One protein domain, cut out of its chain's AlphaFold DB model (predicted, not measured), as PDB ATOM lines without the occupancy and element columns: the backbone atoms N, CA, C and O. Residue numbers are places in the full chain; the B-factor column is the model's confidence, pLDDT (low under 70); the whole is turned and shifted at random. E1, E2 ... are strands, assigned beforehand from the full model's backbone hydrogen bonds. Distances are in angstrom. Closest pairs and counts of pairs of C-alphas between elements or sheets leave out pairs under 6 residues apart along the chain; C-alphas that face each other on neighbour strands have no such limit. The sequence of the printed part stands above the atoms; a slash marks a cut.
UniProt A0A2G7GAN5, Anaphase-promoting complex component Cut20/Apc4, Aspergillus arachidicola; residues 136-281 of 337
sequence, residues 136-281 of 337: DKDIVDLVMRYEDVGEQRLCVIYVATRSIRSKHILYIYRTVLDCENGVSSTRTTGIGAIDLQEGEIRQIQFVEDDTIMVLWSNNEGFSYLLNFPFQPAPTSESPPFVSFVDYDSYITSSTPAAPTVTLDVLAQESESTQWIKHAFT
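AT A GLANCE: This is residues 136 to 281 of the 337 residues of the protein "Anaphase-promoting complex component Cut20/Apc4" of Aspergillus arachidicola (UniProt A0A2G7GAN5). Two strongly twisted sheets lie partly face to face as a sandwich, the larger made of the long strands E1 to E4 with the short E8 at its edge, the smaller of E5, E6, E7 and E9. The hairpin E3 and E4 reaches past the smaller sheet at one end of the longest axis and the turn between E6 and E7 lies at the other, while a long unnamed stretch, residues 230 to 259, leads from E7 back to the larger sheet. The printed part has 146 residues with nine named strands, E1 to E9 along the chain, and no named helix: all strand. The larger sheet has the order E1, E2, E3, E4, E8 and is mixed; the smaller, E5, E6, E7, E9, is antiparallel. The whole is compact, with a radius of gyration of the C-alphas of 15.9 A and spans of 53 by 36 by 22 A.

IN THESE COORDINATES: E1, residues 136 to 149, begins with C-alpha 136 at (80.766, 93.652, 49.388), is 28.7 A long and bends by 93 degrees at residue 139. E2 is residues 152 to 163, 32.7 A, and E3 residues 169 to 180, 35.6 A. E4, residues 183 to 195, is 36.0 A long and bends by 53 degrees at residue 187. E8 is residues 260 to 262. In the smaller sheet stand E5, residues 200 to 206, E6, residues 211 to 217, E7, residues 223 to 229, 20.0 A, and E9, residues 276 to 280, whose C-alpha 280 is at (88.386, 112.915, 36.508).

HOW THE PARTS SIT: E1 to E4 form a meander, each strand the antiparallel neighbour of the one before, with N 143 and O 158 at 3.0 A, N 159 and O 173 at 2.9 A, and N 174 and O 190 at 2.8 A. E8 is parallel to E4, with N 261 and O 193 at 2.9 A. Residues 245 to 246 pair antiparallel with residues 190 to 191 of E4. E5, E6 and E7 are a second meander, with N 205 and O 213 at 2.9 A and N 214 and O 226 at 2.9 A; E9 is antiparallel to E7, with N 225 and O 278 at 2.9 A. The facing parts of the two sheets are 8.7 A apart centre to centre, their strands at 15 degrees. The closest C-alphas of E1 and E5, those of Ile 139 and Gln 203, are 5.7 A apart. E1 and E9 are apart.

THE WHOLE: The C-alphas farthest apart, of Asn 181 and Glu 220, are 53.5 A apart. The printed part has no cut. The links E7 to E8, 30 residues, and E8 to E9, 13 residues, are long. The mean pLDDT of the printed part is 84.8; residues 233 to 240, 249 to 252 and 268 to 273 are under 70.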
ATOM      1  N   ASP A 136      81.208  92.404  48.780       93.75
ATOM      2  CA  ASP A 136      80.766  93.652  49.388       93.75
ATOM      3  C   ASP A 136      79.244  93.839  49.260       93.75
ATOM      4  O   ASP A 136      78.645  93.569  48.223       93.75
ATOM      5  N   LYS A 137      78.598  94.308  50.330       91.38
ATOM      6  CA  LYS A 137      77.146  94.537  50.363       91.38
ATOM      7  C   LYS A 137      76.756  95.928  49.884       91.38
ATOM      8  O   LYS A 137      75.618  96.114  49.467       91.38
ATOM      9  N   ASP A 138      77.672  96.887  49.987       92.62
ATOM     10  CA  ASP A 138      77.409  98.285  49.651       92.62
ATOM     11  C   ASP A 138      77.735  98.578  48.181       92.62
ATOM     12  O   ASP A 138      77.190  99.514  47.597       92.62
ATOM     13  N   ILE A 139      78.618  97.775  47.576       94.56
ATOM     14  CA  ILE A 139      79.066  97.918  46.186       94.56
ATOM     15  C   ILE A 139      78.684  96.658  45.420       94.56
ATOM     16  O   ILE A 139      79.495  95.756  45.193       94.56
ATOM     17  N   VAL A 140      77.406  96.623  45.056       95.12
ATOM     18  CA  VAL A 140      76.768  95.560  44.289       95.12
ATOM     19  C   VAL A 140      75.740  96.163  43.340       95.12
ATOM     20  O   VAL A 140      75.051  97.118  43.700       95.12
ATOM     21  N   ASP A 141      75.617  95.588  42.151       95.62
ATOM     22  CA  ASP A 141      74.503  95.861  41.249       95.62
ATOM     23  C   ASP A 141      73.995  94.567  40.601       95.62
ATOM     24  O   ASP A 141      74.694  93.546  40.585       95.62
ATOM     25  N   LEU A 142      72.756  94.593  40.107       94.88
ATOM     26  CA  LEU A 142      72.077  93.437  39.526       94.88
ATOM     27  C   LEU A 142      71.278  93.835  38.290       94.88
ATOM     28  O   LEU A 142      70.488  94.775  38.318       94.88
ATOM     29  N   VAL A 143      71.397  93.034  37.234       93.81
ATOM     30  CA  VAL A 143      70.569  93.169  36.033       93.81
ATOM     31  C   VAL A 143      69.999  91.818  35.616       93.81
ATOM     32  O   VAL A 143      70.627  90.774  35.789       93.81
ATOM     33  N   MET A 144      68.782  91.834  35.074       92.25
ATOM     34  CA  MET A 144      68.157  90.663  34.459       92.25
ATOM     35  C   MET A 144      68.095  90.864  32.949       92.25
ATOM     36  O   MET A 144      67.631  91.903  32.477       92.25
ATOM     37  N   ARG A 145      68.545  89.866  32.192       89.25
ATOM     38  CA  ARG A 145      68.555  89.862  30.727       89.25
ATOM     39  C   ARG A 145      67.957  88.569  30.199       89.25
ATOM     40  O   ARG A 145      67.875  87.574  30.909       89.25
ATOM     41  N   TYR A 146      67.518  88.598  28.948       88.75
ATOM     42  CA  TYR A 146      67.151  87.387  28.226       88.75
ATOM     43  C   TYR A 146      68.235  87.088  27.207       88.75
ATOM     44  O   TYR A 146      68.430  87.889  26.295       88.75
ATOM     45  N   GLU A 147      68.886  85.943  27.351       87.38
ATOM     46  CA  GLU A 147      69.982  85.505  26.488       87.38
ATOM     47  C   GLU A 147      69.637  84.184  25.815       87.38
ATOM     48  O   GLU A 147      68.920  83.352  26.381       87.38
ATOM     49  N   ASP A 148      70.188  83.977  24.625       85.69
ATOM     50  CA  ASP A 148      70.100  82.702  23.928       85.69
ATOM     51  C   ASP A 148      71.159  81.752  24.500       85.69
ATOM     52  O   ASP A 148      72.354  81.844  24.221       85.69
ATOM     53  N   VAL A 149      70.717  80.842  25.366       81.12
ATOM     54  CA  VAL A 149      71.563  79.813  25.974       81.12
ATOM     55  C   VAL A 149      71.297  78.502  25.244       81.12
ATOM     56  O   VAL A 149      70.362  77.761  25.559       81.12
ATOM     57  N   GLY A 150      72.124  78.218  24.237       80.62
ATOM     58  CA  GLY A 150      71.891  77.113  23.309       80.62
ATOM     59  C   GLY A 150      70.769  77.459  22.330       80.62
ATOM     60  O   GLY A 150      70.849  78.463  21.637       80.62
ATOM     61  N   GLU A 151      69.717  76.639  22.275       80.56
ATOM     62  CA  GLU A 151      68.561  76.853  21.383       80.56
ATOM     63  C   GLU A 151      67.390  77.584  22.067       80.56
ATOM     64  O   GLU A 151      66.317  77.737  21.483       80.56
ATOM     65  N   GLN A 152      67.554  77.997  23.328       84.69
ATOM     66  CA  GLN A 152      66.481  78.569  24.138       84.69
ATOM     67  C   GLN A 152      66.837  79.964  24.634       84.69
ATOM     68  O   GLN A 152      67.917  80.188  25.179       84.69
ATOM     69  N   ARG A 153      65.866  80.873  24.535       88.75
ATOM     70  CA  ARG A 153      65.950  82.203  25.130       88.75
ATOM     71  C   ARG A 153      65.544  82.140  26.598       88.75
ATOM     72  O   ARG A 153      64.362  81.983  26.909       88.75
ATOM     73  N   LEU A 154      66.518  82.239  27.495       89.69
ATOM     74  CA  LEU A 154      66.335  82.074  28.938       89.69
ATOM     75  C   LEU A 154      66.599  83.376  29.687       89.69
ATOM     76  O   LEU A 154      67.341  84.239  29.226       89.69
ATOM     77  N   CYS A 155      65.984  83.508  30.862       90.44
ATOM     78  CA  CYS A 155      66.260  84.619  31.765       90.44
ATOM     79  C   CYS A 155      67.596  84.371  32.475       90.44
ATOM     80  O   CYS A 155      67.794  83.322  33.089       90.44
ATOM     81  N   VAL A 156      68.503  85.334  32.401       92.00
ATOM     82  CA  VAL A 156      69.824  85.308  33.022       92.00
ATOM     83  C   VAL A 156      69.942  86.508  33.949       92.00
ATOM     84  O   VAL A 156      69.647  87.642  33.572       92.00
ATOM     85  N   ILE A 157      70.360  86.252  35.182       93.00
ATOM     86  CA  ILE A 157      70.619  87.277  36.186       93.00
ATOM     87  C   ILE A 157      72.123  87.462  36.294       93.00
ATOM     88  O   ILE A 157      72.849  86.498  36.541       93.00
ATOM     89  N   TYR A 158      72.571  88.703  36.162       94.25
ATOM     90  CA  TYR A 158      73.941  89.091  36.448       94.25
ATOM     91  C   TYR A 158      74.006  89.836  37.767       94.25
ATOM     92  O   TYR A 158      73.192  90.720  38.024       94.25
ATOM     93  N   VAL A 159      74.986  89.483  38.593       95.25
ATOM     94  CA  VAL A 159      75.271  90.175  39.850       95.25
ATOM     95  C   VAL A 159      76.739  90.537  39.864       95.25
ATOM     96  O   VAL A 159      77.585  89.649  39.802       95.25
ATOM     97  N   ALA A 160      77.047  91.821  39.956       95.94
ATOM     98  CA  ALA A 160      78.417  92.299  40.020       95.94
ATOM     99  C   ALA A 160      78.687  92.901  41.394       95.94
ATOM    100  O   ALA A 160      77.889  93.685  41.895       95.94
ATOM    101  N   THR A 161      79.798  92.519  42.015       96.44
ATOM    102  CA  THR A 161      80.143  92.923  43.381       96.44
ATOM    103  C   THR A 161      81.646  93.018  43.556       96.44
ATOM    104  O   THR A 161      82.406  92.214  43.022       96.44
ATOM    105  N   ARG A 162      82.088  93.970  44.370       95.81
ATOM    106  CA  ARG A 162      83.500  94.100  44.749       95.81
ATOM    107  C   ARG A 162      83.902  93.053  45.795       95.81
ATOM    108  O   ARG A 162      83.065  92.649  46.606       95.81
ATOM    109  N   SER A 163      85.177  92.660  45.822       95.06
ATOM    110  CA  SER A 163      85.777  91.923  46.947       95.06
ATOM    111  C   SER A 163      86.049  92.832  48.160       95.06
ATOM    112  O   SER A 163      86.576  93.938  48.035       95.06
ATOM    113  N   ILE A 164      85.740  92.350  49.365       94.56
ATOM    114  CA  ILE A 164      86.040  93.036  50.630       94.56
ATOM    115  C   ILE A 164      87.535  92.934  50.955       94.56
ATOM    116  O   ILE A 164      88.121  93.893  51.461       94.56
ATOM    117  N   ARG A 165      88.162  91.780  50.684       92.81
ATOM    118  CA  ARG A 165      89.598  91.559  50.928       92.81
ATOM    119  C   ARG A 165      90.472  92.323  49.940       92.81
ATOM    120  O   ARG A 165      91.465  92.917  50.355       92.81
ATOM    121  N   SER A 166      90.084  92.326  48.667       93.75
ATOM    122  CA  SER A 166      90.849  92.914  47.568       93.75
ATOM    123  C   SER A 166      89.985  93.895  46.783       93.75
ATOM    124  O   SER A 166      89.320  93.534  45.821       93.75
ATOM    125  N   LYS A 167      90.010  95.172  47.168       94.44
ATOM    126  CA  LYS A 167      89.116  96.211  46.619       94.44
ATOM    127  C   LYS A 167      89.252  96.490  45.110       94.44
ATOM    128  O   LYS A 167      88.402  97.193  44.563       94.44
ATOM    129  N   HIS A 168      90.298  95.978  44.469       93.44
ATOM    130  CA  HIS A 168      90.539  96.046  43.025       93.44
ATOM    131  C   HIS A 168      89.906  94.877  42.247       93.44
ATOM    132  O   HIS A 168      89.902  94.906  41.020       93.44
ATOM    133  N   ILE A 169      89.363  93.863  42.936       94.62
ATOM    134  CA  ILE A 169      88.708  92.708  42.311       94.62
ATOM    135  C   ILE A 169      87.196  92.928  42.239       94.62
ATOM    136  O   ILE A 169      86.531  93.202  43.246       94.62
ATOM    137  N   LEU A 170      86.658  92.738  41.038       95.12
ATOM    138  CA  LEU A 170      85.241  92.703  40.708       95.12
ATOM    139  C   LEU A 170      84.822  91.259  40.420       95.12
ATOM    140  O   LEU A 170      85.319  90.647  39.481       95.12
ATOM    141  N   TYR A 171      83.877  90.720  41.183       94.88
ATOM    142  CA  TYR A 171      83.236  89.442  40.883       94.88
ATOM    143  C   TYR A 171      81.953  89.664  40.093       94.88
ATOM    144  O   TYR A 171      81.157  90.535  40.442       94.88
ATOM    145  N   ILE A 172      81.725  88.832  39.081       94.88
ATOM    146  CA  ILE A 172      80.500  88.815  38.285       94.88
ATOM    147  C   ILE A 172      79.922  87.403  38.344       94.88
ATOM    148  O   ILE A 172      80.544  86.435  37.907       94.88
ATOM    149  N   TYR A 173      78.721  87.284  38.891       93.94
ATOM    150  CA  TYR A 173      77.938  86.059  38.907       93.94
ATOM    151  C   TYR A 173      76.957  86.089  37.749       93.94
ATOM    152  O   TYR A 173      76.301  87.103  37.521       93.94
ATOM    153  N   ARG A 174      76.829  84.960  37.061       93.25
ATOM    154  CA  ARG A 174      75.880  84.747  35.975       93.25
ATOM    155  C   ARG A 174      74.981  83.574  36.330       93.25
ATOM    156  O   ARG A 174      75.424  82.431  36.310       93.25
ATOM    157  N   THR A 175      73.718  83.832  36.632       92.06
ATOM    158  CA  THR A 175      72.745  82.805  37.015       92.06
ATOM    159  C   THR A 175      71.709  82.635  35.918       92.06
ATOM    160  O   THR A 175      70.897  83.525  35.682       92.06
ATOM    161  N   VAL A 176      71.710  81.477  35.262       91.31
ATOM    162  CA  VAL A 176      70.696  81.118  34.266       91.31
ATOM    163  C   VAL A 176      69.494  80.529  34.988       91.31
ATOM    164  O   VAL A 176      69.622  79.560  35.743       91.31
ATOM    165  N   LEU A 177      68.322  81.105  34.746       90.12
ATOM    166  CA  LEU A 177      67.054  80.637  35.280       90.12
ATOM    167  C   LEU A 177      66.281  79.835  34.236       90.12
ATOM    168  O   LEU A 177      66.242  80.177  33.055       90.12
ATOM    169  N   ASP A 178      65.620  78.794  34.716       87.06
ATOM    170  CA  ASP A 178      64.572  78.076  34.012       87.06
ATOM    171  C   ASP A 178      63.214  78.474  34.594       87.06
ATOM    172  O   ASP A 178      63.101  78.681  35.805       87.06
ATOM    173  N   CYS A 179      62.198  78.608  33.748       79.62
ATOM    174  CA  CYS A 179      60.871  79.087  34.127       79.62
ATOM    175  C   CYS A 179      59.800  78.164  33.546       79.62
ATOM    176  O   CYS A 179      59.373  78.330  32.405       79.62
ATOM    177  N   GLU A 180      59.292  77.246  34.362       80.69
ATOM    178  CA  GLU A 180      58.233  76.318  33.970       80.69
ATOM    179  C   GLU A 180      56.935  76.651  34.707       80.69
ATOM    180  O   GLU A 180      56.893  76.701  35.937       80.69
ATOM    181  N   ASN A 181      55.840  76.875  33.969       74.75
ATOM    182  CA  ASN A 181      54.509  77.146  34.536       74.75
ATOM    183  C   ASN A 181      54.487  78.274  35.594       74.75
ATOM    184  O   ASN A 181      53.732  78.219  36.564       74.75
ATOM    185  N   GLY A 182      55.326  79.300  35.416       70.19
ATOM    186  CA  GLY A 182      55.441  80.428  36.348       70.19
ATOM    187  C   GLY A 182      56.291  80.151  37.594       70.19
ATOM    188  O   GLY A 182      56.334  80.990  38.491       70.19
ATOM    189  N   VAL A 183      56.973  79.006  37.661       74.75
ATOM    190  CA  VAL A 183      57.933  78.672  38.716       74.75
ATOM    191  C   VAL A 183      59.344  78.789  38.155       74.75
ATOM    192  O   VAL A 183      59.681  78.098  37.196       74.75
ATOM    193  N   SER A 184      60.168  79.640  38.769       81.06
ATOM    194  CA  SER A 184      61.580  79.761  38.413       81.06
ATOM    195  C   SER A 184      62.463  78.797  39.215       81.06
ATOM    196  O   SER A 184      62.258  78.569  40.414       81.06
ATOM    197  N   SER A 185      63.470  78.235  38.556       84.88
ATOM    198  CA  SER A 185      64.539  77.438  39.160       84.88
ATOM    199  C   SER A 185      65.891  77.816  38.576       84.88
ATOM    200  O   SER A 185      65.991  78.179  37.410       84.88
ATOM    201  N   THR A 186      66.943  77.711  39.377       88.31
ATOM    202  CA  THR A 186      68.312  77.941  38.912       88.31
ATOM    203  C   THR A 186      68.780  76.756  38.076       88.31
ATOM    204  O   THR A 186      68.827  75.637  38.584       88.31
ATOM    205  N   ARG A 187      69.129  76.996  36.809       87.81
ATOM    206  CA  ARG A 187      69.676  75.983  35.896       87.81
ATOM    207  C   ARG A 187      71.181  75.840  36.080       87.81
ATOM    208  O   ARG A 187      71.669  74.743  36.323       87.81
ATOM    209  N   THR A 188      71.901  76.953  35.988       89.19
ATOM    210  CA  THR A 188      73.345  77.024  36.231       89.19
ATOM    211  C   THR A 188      73.695  78.360  36.869       89.19
ATOM    212  O   THR A 188      73.013  79.365  36.661       89.19
ATOM    213  N   THR A 189      74.752  78.376  37.673       91.12
ATOM    214  CA  THR A 189      75.375  79.611  38.150       91.12
ATOM    215  C   THR A 189      76.838  79.548  37.775       91.12
ATOM    216  O   THR A 189      77.507  78.584  38.115       91.12
ATOM    217  N   GLY A 190      77.318  80.554  37.060       91.12
ATOM    218  CA  GLY A 190      78.720  80.740  36.739       91.12
ATOM    219  C   GLY A 190      79.284  81.940  37.484       91.12
ATOM    220  O   GLY A 190      78.548  82.856  37.856       91.12
ATOM    221  N   ILE A 191      80.595  81.946  37.679       92.69
ATOM    222  CA  ILE A 191      81.315  83.076  38.253       92.69
ATOM    223  C   ILE A 191      82.534  83.432  37.404       92.69
ATOM    224  O   ILE A 191      83.251  82.547  36.937       92.69
ATOM    225  N   GLY A 192      82.746  84.728  37.210       92.56
ATOM    226  CA  GLY A 192      83.945  85.319  36.626       92.56
ATOM    227  C   GLY A 192      84.478  86.434  37.524       92.56
ATOM    228  O   GLY A 192      83.754  86.950  38.384       92.56
ATOM    229  N   ALA A 193      85.746  86.791  37.351       93.38
ATOM    230  CA  ALA A 193      86.368  87.893  38.070       93.38
ATOM    231  C   ALA A 193      87.174  88.791  37.129       93.38
ATOM    232  O   ALA A 193      87.782  88.318  36.171       93.38
ATOM    233  N   ILE A 194      87.202  90.083  37.441       92.94
ATOM    234  CA  ILE A 194      88.082  91.072  36.821       92.94
ATOM    235  C   ILE A 194      88.968  91.640  37.926       92.94
ATOM    236  O   ILE A 194      88.468  92.068  38.968       92.94
ATOM    237  N   ASP A 195      90.274  91.627  37.707       93.19
ATOM    238  CA  ASP A 195      91.280  92.160  38.616       93.19
ATOM    239  C   ASP A 195      91.924  93.390  37.978       93.19
ATOM    240  O   ASP A 195      92.656  93.269  36.997       93.19
ATOM    241  N   LEU A 196      91.639  94.567  38.539       91.56
ATOM    242  CA  LEU A 196      92.189  95.849  38.083       91.56
ATOM    243  C   LEU A 196      93.636  96.088  38.559       91.56
ATOM    244  O   LEU A 196      94.144  97.197  38.417       91.56
ATOM    245  N   GLN A 197      94.266  95.074  39.168       89.69
ATOM    246  CA  GLN A 197      95.590  95.029  39.804       89.69
ATOM    247  C   GLN A 197      95.759  95.942  41.023       89.69
ATOM    248  O   GLN A 197      96.348  95.552  42.035       89.69
ATOM    249  N   GLU A 198      95.233  97.160  40.958       89.38
ATOM    250  CA  GLU A 198      95.376  98.163  41.995       89.38
ATOM    251  C   GLU A 198      94.147  99.067  42.165       89.38
ATOM    252  O   GLU A 198      93.145  98.985  41.451       89.38
ATOM    253  N   GLY A 199      94.200  99.927  43.185       90.62
ATOM    254  CA  GLY A 199      93.138 100.869  43.495       90.62
ATOM    255  C   GLY A 199      91.912 100.249  44.173       90.62
ATOM    256  O   GLY A 199      91.954  99.194  44.812       90.62
ATOM    257  N   GLU A 200      90.803 100.974  44.082       94.19
ATOM    258  CA  GLU A 200      89.536 100.660  44.733       94.19
ATOM    259  C   GLU A 200      88.368 100.889  43.775       94.19
ATOM    260  O   GLU A 200      88.161 101.998  43.277       94.19
ATOM    261  N   ILE A 201      87.548  99.855  43.590       95.44
ATOM    262  CA  ILE A 201      86.237  99.972  42.950       95.44
ATOM    263  C   ILE A 201      85.288 100.671  43.926       95.44
ATOM    264  O   ILE A 201      85.133 100.232  45.064       95.44
ATOM    265  N   ARG A 202      84.658 101.766  43.510       93.88
ATOM    266  CA  ARG A 202      83.776 102.591  44.353       93.88
ATOM    267  C   ARG A 202      82.303 102.376  44.074       93.88
ATOM    268  O   ARG A 202      81.500 102.446  44.995       93.88
ATOM    269  N   GLN A 203      81.958 102.148  42.815       95.06
ATOM    270  CA  GLN A 203      80.595 101.872  42.398       95.06
ATOM    271  C   GLN A 203      80.613 101.017  41.139       95.06
ATOM    272  O   GLN A 203      81.517 101.132  40.312       95.06
ATOM    273  N   ILE A 204      79.588 100.185  41.020       95.81
ATOM    274  CA  ILE A 204      79.306  99.347  39.868       95.81
ATOM    275  C   ILE A 204      77.889  99.694  39.410       95.81
ATOM    276  O   ILE A 204      77.012  99.882  40.255       95.81
ATOM    277  N   GLN A 205      77.672  99.807  38.105       94.31
ATOM    278  CA  GLN A 205      76.342  99.968  37.535       94.31
ATOM    279  C   GLN A 205      76.245  99.238  36.192       94.31
ATOM    280  O   GLN A 205      77.051  99.481  35.296       94.31
ATOM    281  N   PHE A 206      75.251  98.371  36.033       92.81
ATOM    282  CA  PHE A 206      74.893  97.795  34.742       92.81
ATOM    283  C   PHE A 206      74.148  98.814  33.879       92.81
ATOM    284  O   PHE A 206      73.287  99.559  34.357       92.81
ATOM    285  N   VAL A 207      74.467  98.819  32.588       89.69
ATOM    286  CA  VAL A 207      73.918  99.749  31.595       89.69
ATOM    287  C   VAL A 207      73.074  98.962  30.574       89.69
ATOM    288  O   VAL A 207      72.988  97.729  30.631       89.69
ATOM    289  N   GLU A 208      72.286  99.648  29.738       82.94
ATOM    290  CA  GLU A 208      71.317  98.988  28.847       82.94
ATOM    291  C   GLU A 208      71.942  98.320  27.616       82.94
ATOM    292  O   GLU A 208      71.326  97.432  27.036       82.94
ATOM    293  N   ASP A 209      73.166  98.705  27.281       81.56
ATOM    294  CA  ASP A 209      73.999  98.328  26.134       81.56
ATOM    295  C   ASP A 209      74.920  97.126  26.404       81.56
ATOM    296  O   ASP A 209      75.976  96.990  25.791       81.56
ATOM    297  N   ASP A 210      74.536  96.258  27.340       86.06
ATOM    298  CA  ASP A 210      75.285  95.048  27.707       86.06
ATOM    299  C   ASP A 210      76.709  95.308  28.230       86.06
ATOM    300  O   ASP A 210      77.563  94.411  28.277       86.06
ATOM    301  N   THR A 211      76.938  96.525  28.729       89.56
ATOM    302  CA  THR A 211      78.148  96.887  29.454       89.56
ATOM    303  C   THR A 211      77.892  97.126  30.937       89.56
ATOM    304  O   THR A 211      76.770  97.296  31.430       89.56
ATOM    305  N   ILE A 212      78.986  97.078  31.685       92.06
ATOM    306  CA  ILE A 212      79.056  97.420  33.088       92.06
ATOM    307  C   ILE A 212      79.990  98.609  33.249       92.06
ATOM    308  O   ILE A 212      81.133  98.607  32.786       92.06
ATOM    309  N   MET A 213      79.487  99.631  33.927       92.88
ATOM    310  CA  MET A 213      80.237 100.828  34.244       92.88
ATOM    311  C   MET A 213      80.758 100.763  35.667       92.88
ATOM    312  O   MET A 213      80.034 100.437  36.612       92.88
ATOM    313  N   VAL A 214      82.039 101.077  35.816       95.06
ATOM    314  CA  VAL A 214      82.751 100.967  37.084       95.06
ATOM    315  C   VAL A 214      83.405 102.302  37.397       95.06
ATOM    316  O   VAL A 214      84.249 102.787  36.647       95.06
ATOM    317  N   LEU A 215      83.032 102.892  38.532       94.88
ATOM    318  CA  LEU A 215      83.772 104.013  39.100       94.88
ATOM    319  C   LEU A 215      84.948 103.440  39.888       94.88
ATOM    320  O   LEU A 215      84.755 102.843  40.951       94.88
ATOM    321  N   TRP A 216      86.158 103.632  39.384       94.81
ATOM    322  CA  TRP A 216      87.390 103.143  39.992       94.81
ATOM    323  C   TRP A 216      88.258 104.318  40.437       94.81
ATOM    324  O   TRP A 216      88.250 105.379  39.817       94.81
ATOM    325  N   SER A 217      88.995 104.157  41.534       92.19
ATOM    326  CA  SER A 217      90.030 105.113  41.919       92.19
ATOM    327  C   SER A 217      91.358 104.421  42.140       92.19
ATOM    328  O   SER A 217      91.405 103.457  42.905       92.19
ATOM    329  N   ASN A 218      92.418 104.942  41.527       90.56
ATOM    330  CA  ASN A 218      93.764 104.403  41.680       90.56
ATOM    331  C   ASN A 218      94.340 104.715  43.074       90.56
ATOM    332  O   ASN A 218      93.744 105.443  43.882       90.56
ATOM    333  N   ASN A 219      95.522 104.171  43.356       88.56
ATOM    334  CA  ASN A 219      96.214 104.373  44.632       88.56
ATOM    335  C   ASN A 219      96.658 105.829  44.856       88.56
ATOM    336  O   ASN A 219      96.769 106.275  45.997       88.56
ATOM    337  N   GLU A 220      96.863 106.582  43.776       85.94
ATOM    338  CA  GLU A 220      97.239 108.001  43.803       85.94
ATOM    339  C   GLU A 220      96.041 108.928  44.083       85.94
ATOM    340  O   GLU A 220      96.208 110.104  44.401       85.94
ATOM    341  N   GLY A 221      94.817 108.393  44.025       84.31
ATOM    342  CA  GLY A 221      93.583 109.102  44.343       84.31
ATOM    343  C   GLY A 221      92.831 109.669  43.139       84.31
ATOM    344  O   GLY A 221      91.711 110.160  43.337       84.31
ATOM    345  N   PHE A 222      93.377 109.546  41.926       88.75
ATOM    346  CA  PHE A 222      92.659 109.821  40.684       88.75
ATOM    347  C   PHE A 222      91.487 108.860  40.532       88.75
ATOM    348  O   PHE A 222      91.506 107.733  41.028       88.75
ATOM    349  N   SER A 223      90.421 109.342  39.903       91.62
ATOM    350  CA  SER A 223      89.219 108.549  39.669       91.62
ATOM    351  C   SER A 223      88.979 108.440  38.177       91.62
ATOM    352  O   SER A 223      89.181 109.403  37.442       91.62
ATOM    353  N   TYR A 224      88.521 107.273  37.757       92.00
ATOM    354  CA  TYR A 224      88.263 106.946  36.370       92.00
ATOM    355  C   TYR A 224      86.912 106.260  36.261       92.00
ATOM    356  O   TYR A 224      86.457 105.558  37.172       92.00
ATOM    357  N   LEU A 225      86.284 106.475  35.121       92.81
ATOM    358  CA  LEU A 225      85.069 105.807  34.720       92.81
ATOM    359  C   LEU A 225      85.430 104.749  33.685       92.81
ATOM    360  O   LEU A 225      85.866 105.084  32.583       92.81
ATOM    361  N   LEU A 226      85.272 103.485  34.058       92.75
ATOM    362  CA  LEU A 226      85.584 102.339  33.212       92.75
ATOM    363  C   LEU A 226      84.295 101.753  32.638       92.75
ATOM    364  O   LEU A 226      83.251 101.809  33.291       92.75
ATOM    365  N   ASN A 227      84.365 101.182  31.437       91.50
ATOM    366  CA  ASN A 227      83.230 100.544  30.777       91.50
ATOM    367  C   ASN A 227      83.644  99.206  30.161       91.50
ATOM    368  O   ASN A 227      84.472  99.195  29.256       91.50
ATOM    369  N   PHE A 228      83.047  98.103  30.615       89.88
ATOM    370  CA  PHE A 228      83.400  96.750  30.173       89.88
ATOM    371  C   PHE A 228      82.184  95.996  29.633       89.88
ATOM    372  O   PHE A 228      81.112  96.098  30.223       89.88
ATOM    373  N   PRO A 229      82.311  95.175  28.582       89.94
ATOM    374  CA  PRO A 229      81.277  94.204  28.240       89.94
ATOM    375  C   PRO A 229      81.245  93.089  29.297       89.94
ATOM    376  O   PRO A 229      82.292  92.592  29.712       89.94
ATOM    377  N   PHE A 230      80.056  92.675  29.740       87.06
ATOM    378  CA  PHE A 230      79.924  91.599  30.742       87.06
ATOM    379  C   PHE A 230      79.311  90.309  30.188       87.06
ATOM    380  O   PHE A 230      79.410  89.260  30.831       87.06
ATOM    381  N   GLN A 231      78.662  90.372  29.023       82.50
ATOM    382  CA  GLN A 231      78.062  89.199  28.403       82.50
ATOM    383  C   GLN A 231      79.129  88.290  27.773       82.50
ATOM    384  O   GLN A 231      80.136  88.773  27.245       82.50
ATOM    385  N   PRO A 232      78.918  86.963  27.791       73.81
ATOM    386  CA  PRO A 232      79.743  86.050  27.017       73.81
ATOM    387  C   PRO A 232      79.556  86.323  25.515       73.81
ATOM    388  O   PRO A 232      78.431  86.487  25.048       73.81
ATOM    389  N   ALA A 233      80.654  86.369  24.757       61.66
ATOM    390  CA  ALA A 233      80.628  86.637  23.324       61.66
ATOM    391  C   ALA A 233      79.728  85.629  22.576       61.66
ATOM    392  O   ALA A 233      79.816  84.419  22.834       61.66
ATOM    393  N   PRO A 234      78.888  86.090  21.628       58.12
ATOM    394  CA  PRO A 234      78.186  85.196  20.722       58.12
ATOM    395  C   PRO A 234      79.211  84.414  19.888       58.12
ATOM    396  O   PRO A 234      80.297  84.891  19.572       58.12
ATOM    397  N   THR A 235      78.873  83.166  19.593       54.53
ATOM    398  CA  THR A 235      79.770  82.009  19.461       54.53
ATOM    399  C   THR A 235      80.723  81.984  18.246       54.53
ATOM    400  O   THR A 235      81.051  80.894  17.782       54.53
ATOM    401  N   SER A 236      81.202  83.109  17.700       53.16
ATOM    402  CA  SER A 236      82.011  83.048  16.468       53.16
ATOM    403  C   SER A 236      83.077  84.111  16.183       53.16
ATOM    404  O   SER A 236      83.846  83.856  15.261       53.16
ATOM    405  N   GLU A 237      83.213  85.240  16.894       55.69
ATOM    406  CA  GLU A 237      84.112  86.310  16.382       55.69
ATOM    407  C   GLU A 237      85.163  86.868  17.358       55.69
ATOM    408  O   GLU A 237      86.183  87.387  16.906       55.69
ATOM    409  N   SER A 238      85.026  86.677  18.672       53.75
ATOM    410  CA  SER A 238      86.058  87.067  19.647       53.75
ATOM    411  C   SER A 238      85.924  86.285  20.960       53.75
ATOM    412  O   SER A 238      84.832  85.809  21.286       53.75
ATOM    413  N   PRO A 239      87.018  86.084  21.721       59.19
ATOM    414  CA  PRO A 239      86.914  85.504  23.055       59.19
ATOM    415  C   PRO A 239      86.070  86.417  23.963       59.19
ATOM    416  O   PRO A 239      86.183  87.642  23.874       59.19
ATOM    417  N   PRO A 240      85.224  85.848  24.844       68.88
ATOM    418  CA  PRO A 240      84.452  86.636  25.797       68.88
ATOM    419  C   PRO A 240      85.393  87.421  26.712       68.88
ATOM    420  O   PRO A 240      86.372  86.863  27.208       68.88
ATOM    421  N   PHE A 241      85.066  88.688  26.980       79.94
ATOM    422  CA  PHE A 241      85.855  89.515  27.897       79.94
ATOM    423  C   PHE A 241      85.881  88.923  29.308       79.94
ATOM    424  O   PHE A 241      86.918  88.935  29.954       79.94
ATOM    425  N   VAL A 242      84.764  88.344  29.765       83.19
ATOM    426  CA  VAL A 242      84.681  87.623  31.041       83.19
ATOM    427  C   VAL A 242      84.371  86.157  30.779       83.19
ATOM    428  O   VAL A 242      83.320  85.809  30.239       83.19
ATOM    429  N   SER A 243      85.274  85.274  31.196       85.25
ATOM    430  CA  SER A 243      84.999  83.839  31.251       85.25
ATOM    431  C   SER A 243      84.259  83.490  32.539       85.25
ATOM    432  O   SER A 243      84.627  83.972  33.608       85.25
ATOM    433  N   PHE A 244      83.267  82.605  32.454       87.31
ATOM    434  CA  PHE A 244      82.533  82.108  33.616       87.31
ATOM    435  C   PHE A 244      82.832  80.626  33.827       87.31
ATOM    436  O   PHE A 244      82.789  79.843  32.881       87.31
ATOM    437  N   VAL A 245      83.107  80.239  35.072       87.19
ATOM    438  CA  VAL A 245      83.208  78.833  35.485       87.19
ATOM    439  C   VAL A 245      81.997  78.480  36.329       87.19
ATOM    440  O   VAL A 245      81.564  79.290  37.149       87.19
ATOM    441  N   ASP A 246      81.462  77.277  36.123       85.19
ATOM    442  CA  ASP A 246      80.340  76.769  36.905       85.19
ATOM    443  C   ASP A 246      80.674  76.786  38.399       85.19
ATOM    444  O   ASP A 246      81.660  76.213  38.868       85.19
ATOM    445  N   TYR A 247      79.821  77.475  39.143       79.88
ATOM    446  CA  TYR A 247      79.882  77.618  40.579       79.88
ATOM    447  C   TYR A 247      78.804  76.754  41.219       79.88
ATOM    448  O   TYR A 247      77.606  76.959  41.007       79.88
ATOM    449  N   ASP A 248      79.246  75.824  42.062       72.12
ATOM    450  CA  ASP A 248      78.347  75.080  42.925       72.12
ATOM    451  C   ASP A 248      78.235  75.760  44.298       72.12
ATOM    452  O   ASP A 248      79.205  75.876  45.053       72.12
ATOM    453  N   SER A 249      77.020  76.195  44.634       64.12
ATOM    454  CA  SER A 249      76.686  76.903  45.877       64.12
ATOM    455  C   SER A 249      76.971  76.118  47.168       64.12
ATOM    456  O   SER A 249      76.951  76.695  48.255       64.12
ATOM    457  N   TYR A 250      77.264  74.815  47.075       62.59
ATOM    458  CA  TYR A 250      77.649  73.979  48.219       62.59
ATOM    459  C   TYR A 250      79.117  74.139  48.646       62.59
ATOM    460  O   TYR A 250      79.521  73.604  49.681       62.59
ATOM    461  N   ILE A 251      79.933  74.861  47.873       61.81
ATOM    462  CA  ILE A 251      81.356  75.044  48.167       61.81
ATOM    463  C   ILE A 251      81.522  76.079  49.289       61.81
ATOM    464  O   ILE A 251      81.244  77.263  49.123       61.81
ATOM    465  N   THR A 252      82.045  75.647  50.440       62.19
ATOM    466  CA  THR A 252      82.224  76.465  51.659       62.19
ATOM    467  C   THR A 252      83.432  77.412  51.610       62.19
ATOM    468  O   THR A 252      83.968  77.792  52.654       62.19
ATOM    469  N   SER A 253      83.931  77.748  50.420       74.88
ATOM    470  CA  SER A 253      85.099  78.621  50.290       74.88
ATOM    471  C   SER A 253      84.754  80.043  50.731       74.88
ATOM    472  O   SER A 253      83.702  80.579  50.395       74.88
ATOM    473  N   SER A 254      85.662  80.685  51.471       75.81
ATOM    474  CA  SER A 254      85.469  82.080  51.887       75.81
ATOM    475  C   SER A 254      85.633  83.078  50.738       75.81
ATOM    476  O   SER A 254      85.116  84.188  50.821       75.81
ATOM    477  N   THR A 255      86.352  82.679  49.687       77.69
ATOM    478  CA  THR A 255      86.655  83.486  48.503       77.69
ATOM    479  C   THR A 255      86.217  82.734  47.253       77.69
ATOM    480  O   THR A 255      86.411  81.512  47.193       77.69
ATOM    481  N   PRO A 256      85.656  83.421  46.251       78.69
ATOM    482  CA  PRO A 256      85.260  82.761  45.024       78.69
ATOM    483  C   PRO A 256      86.472  82.257  44.237       78.69
ATOM    484  O   PRO A 256      87.434  82.990  44.023       78.69
ATOM    485  N   ALA A 257      86.423  81.000  43.797       79.50
ATOM    486  CA  ALA A 257      87.373  80.455  42.834       79.50
ATOM    487  C   ALA A 257      86.849  80.766  41.427       79.50
ATOM    488  O   ALA A 257      86.119  79.969  40.843       79.50
ATOM    489  N   ALA A 258      87.161  81.962  40.934       81.75
ATOM    490  CA  ALA A 258      86.741  82.433  39.620       81.75
ATOM    491  C   ALA A 258      87.949  82.528  38.676       81.75
ATOM    492  O   ALA A 258      89.052  82.835  39.138       81.75
ATOM    493  N   PRO A 259      87.773  82.282  37.369       81.88
ATOM    494  CA  PRO A 259      88.759  82.705  36.390       81.88
ATOM    495  C   PRO A 259      88.852  84.234  36.434       81.88
ATOM    496  O   PRO A 259      87.838  84.934  36.354       81.88
ATOM    497  N   THR A 260      90.070  84.736  36.603       86.56
ATOM    498  CA  THR A 260      90.327  86.163  36.774       86.56
ATOM    499  C   THR A 260      90.961  86.724  35.518       86.56
ATOM    500  O   THR A 260      92.015  86.256  35.089       86.56
ATOM    501  N   VAL A 261      90.324  87.740  34.950       86.56
ATOM    502  CA  VAL A 261      90.895  88.554  33.882       86.56
ATOM    503  C   VAL A 261      91.634  89.706  34.532       86.56
ATOM    504  O   VAL A 261      91.028  90.550  35.189       86.56
ATOM    505  N   THR A 262      92.953  89.706  34.396       87.62
ATOM    506  CA  THR A 262      93.795  90.774  34.923       87.62
ATOM    507  C   THR A 262      93.869  91.902  33.904       87.62
ATOM    508  O   THR A 262      94.267  91.675  32.764       87.62
ATOM    509  N   LEU A 263      93.508  93.110  34.323       84.62
ATOM    510  CA  LEU A 263      93.534  94.312  33.506       84.62
ATOM    511  C   LEU A 263      94.407  95.366  34.185       84.62
ATOM    512  O   LEU A 263      94.065  95.859  35.257       84.62
ATOM    513  N   ASP A 264      95.511  95.731  33.541       83.12
ATOM    514  CA  ASP A 264      96.270  96.919  33.926       83.12
ATOM    515  C   ASP A 264      95.655  98.138  33.231       83.12
ATOM    516  O   ASP A 264      95.858  98.367  32.040       83.12
ATOM    517  N   VAL A 265      94.847  98.892  33.975       79.69
ATOM    518  CA  VAL A 265      94.099 100.047  33.455       79.69
ATOM    519  C   VAL A 265      95.032 101.175  32.999       79.69
ATOM    520  O   VAL A 265      94.669 101.931  32.103       79.69
ATOM    521  N   LEU A 266      96.219 101.303  33.603       79.75
ATOM    522  CA  LEU A 266      97.139 102.423  33.371       79.75
ATOM    523  C   LEU A 266      98.367 102.038  32.532       79.75
ATOM    524  O   LEU A 266      99.156 102.919  32.182       79.75
ATOM    525  N   ALA A 267      98.533 100.759  32.180       77.12
ATOM    526  CA  ALA A 267      99.552 100.338  31.226       77.12
ATOM    527  C   ALA A 267      99.403 101.104  29.904       77.12
ATOM    528  O   ALA A 267      98.308 101.207  29.359       77.12
ATOM    529  N   GLN A 268     100.521 101.575  29.345       61.19
ATOM    530  CA  GLN A 268     100.587 102.261  28.042       61.19
ATOM    531  C   GLN A 268     100.293 101.344  26.835       61.19
ATOM    532  O   GLN A 268     100.569 101.710  25.692       61.19
ATOM    533  N   GLU A 269      99.753 100.148  27.062       59.91
ATOM    534  CA  GLU A 269      99.305  99.267  25.992       59.91
ATOM    535  C   GLU A 269      97.987  99.800  25.407       59.91
ATOM    536  O   GLU A 269      97.077 100.225  26.117       59.91
ATOM    537  N   SER A 270      97.873  99.808  24.081       54.53
ATOM    538  CA  SER A 270      96.760 100.447  23.360       54.53
ATOM    539  C   SER A 270      95.381  99.842  23.673       54.53
ATOM    540  O   SER A 270      94.362 100.463  23.395       54.53
ATOM    541  N   GLU A 271      95.333  98.641  24.257       61.66
ATOM    542  CA  GLU A 271      94.095  97.910  24.549       61.66
ATOM    543  C   GLU A 271      93.497  98.202  25.935       61.66
ATOM    544  O   GLU A 271      92.329  97.891  26.155       61.66
ATOM    545  N   SER A 272      94.238  98.774  26.889       64.19
ATOM    546  CA  SER A 272      93.712  99.093  28.232       64.19
ATOM    547  C   SER A 272      93.019 100.460  28.271       64.19
ATOM    548  O   SER A 272      91.979 100.625  28.913       64.19
ATOM    549  N   THR A 273      93.551 101.422  27.515       68.06
ATOM    550  CA  THR A 273      93.022 102.790  27.391       68.06
ATOM    551  C   THR A 273      91.621 102.837  26.783       68.06
ATOM    552  O   THR A 273      90.826 103.687  27.180       68.06
ATOM    553  N   GLN A 274      91.257 101.882  25.917       79.50
ATOM    554  CA  GLN A 274      89.916 101.810  25.312       79.50
ATOM    555  C   GLN A 274      88.784 101.617  26.340       79.50
ATOM    556  O   GLN A 274      87.625 101.941  26.067       79.50
ATOM    557  N   TRP A 275      89.104 101.078  27.523       86.00
ATOM    558  CA  TRP A 275      88.126 100.827  28.581       86.00
ATOM    559  C   TRP A 275      87.872 102.053  29.457       86.00
ATOM    560  O   TRP A 275      86.862 102.096  30.165       86.00
ATOM    561  N   ILE A 276      88.761 103.051  29.420       89.12
ATOM    562  CA  ILE A 276      88.606 104.307  30.152       89.12
ATOM    563  C   ILE A 276      87.686 105.217  29.338       89.12
ATOM    564  O   ILE A 276      88.045 105.697  28.269       89.12
ATOM    565  N   LYS A 277      86.488 105.481  29.862       88.00
ATOM    566  CA  LYS A 277      85.543 106.429  29.256       88.00
ATOM    567  C   LYS A 277      85.776 107.862  29.693       88.00
ATOM    568  O   LYS A 277      85.521 108.779  28.926       88.00
ATOM    569  N   HIS A 278      86.225 108.061  30.927       88.75
ATOM    570  CA  HIS A 278      86.494 109.396  31.444       88.75
ATOM    571  C   HIS A 278      87.517 109.347  32.578       88.75
ATOM    572  O   HIS A 278      87.461 108.458  33.434       88.75
ATOM    573  N   ALA A 279      88.420 110.325  32.604       89.19
ATOM    574  CA  ALA A 279      89.387 110.536  33.674       89.19
ATOM    575  C   ALA A 279      89.049 111.838  34.411       89.19
ATOM    576  O   ALA A 279      89.054 112.916  33.819       89.19
ATOM    577  N   PHE A 280      88.760 111.749  35.710       88.25
ATOM    578  CA  PHE A 280      88.386 112.915  36.508       88.25
ATOM    579  C   PHE A 280      89.642 113.684  36.938       88.25
ATOM    580  O   PHE A 280      90.507 113.153  37.638       88.25
ATOM    581  N   THR A 281      89.727 114.955  36.547       72.88
ATOM    582  CA  THR A 281      90.963 115.758  36.550       72.88
ATOM    583  C   THR A 281      91.410 116.304  37.912       72.88
ATOM    584  O   THR A 281      92.505 116.856  37.998       72.88
TER     585      THR A 281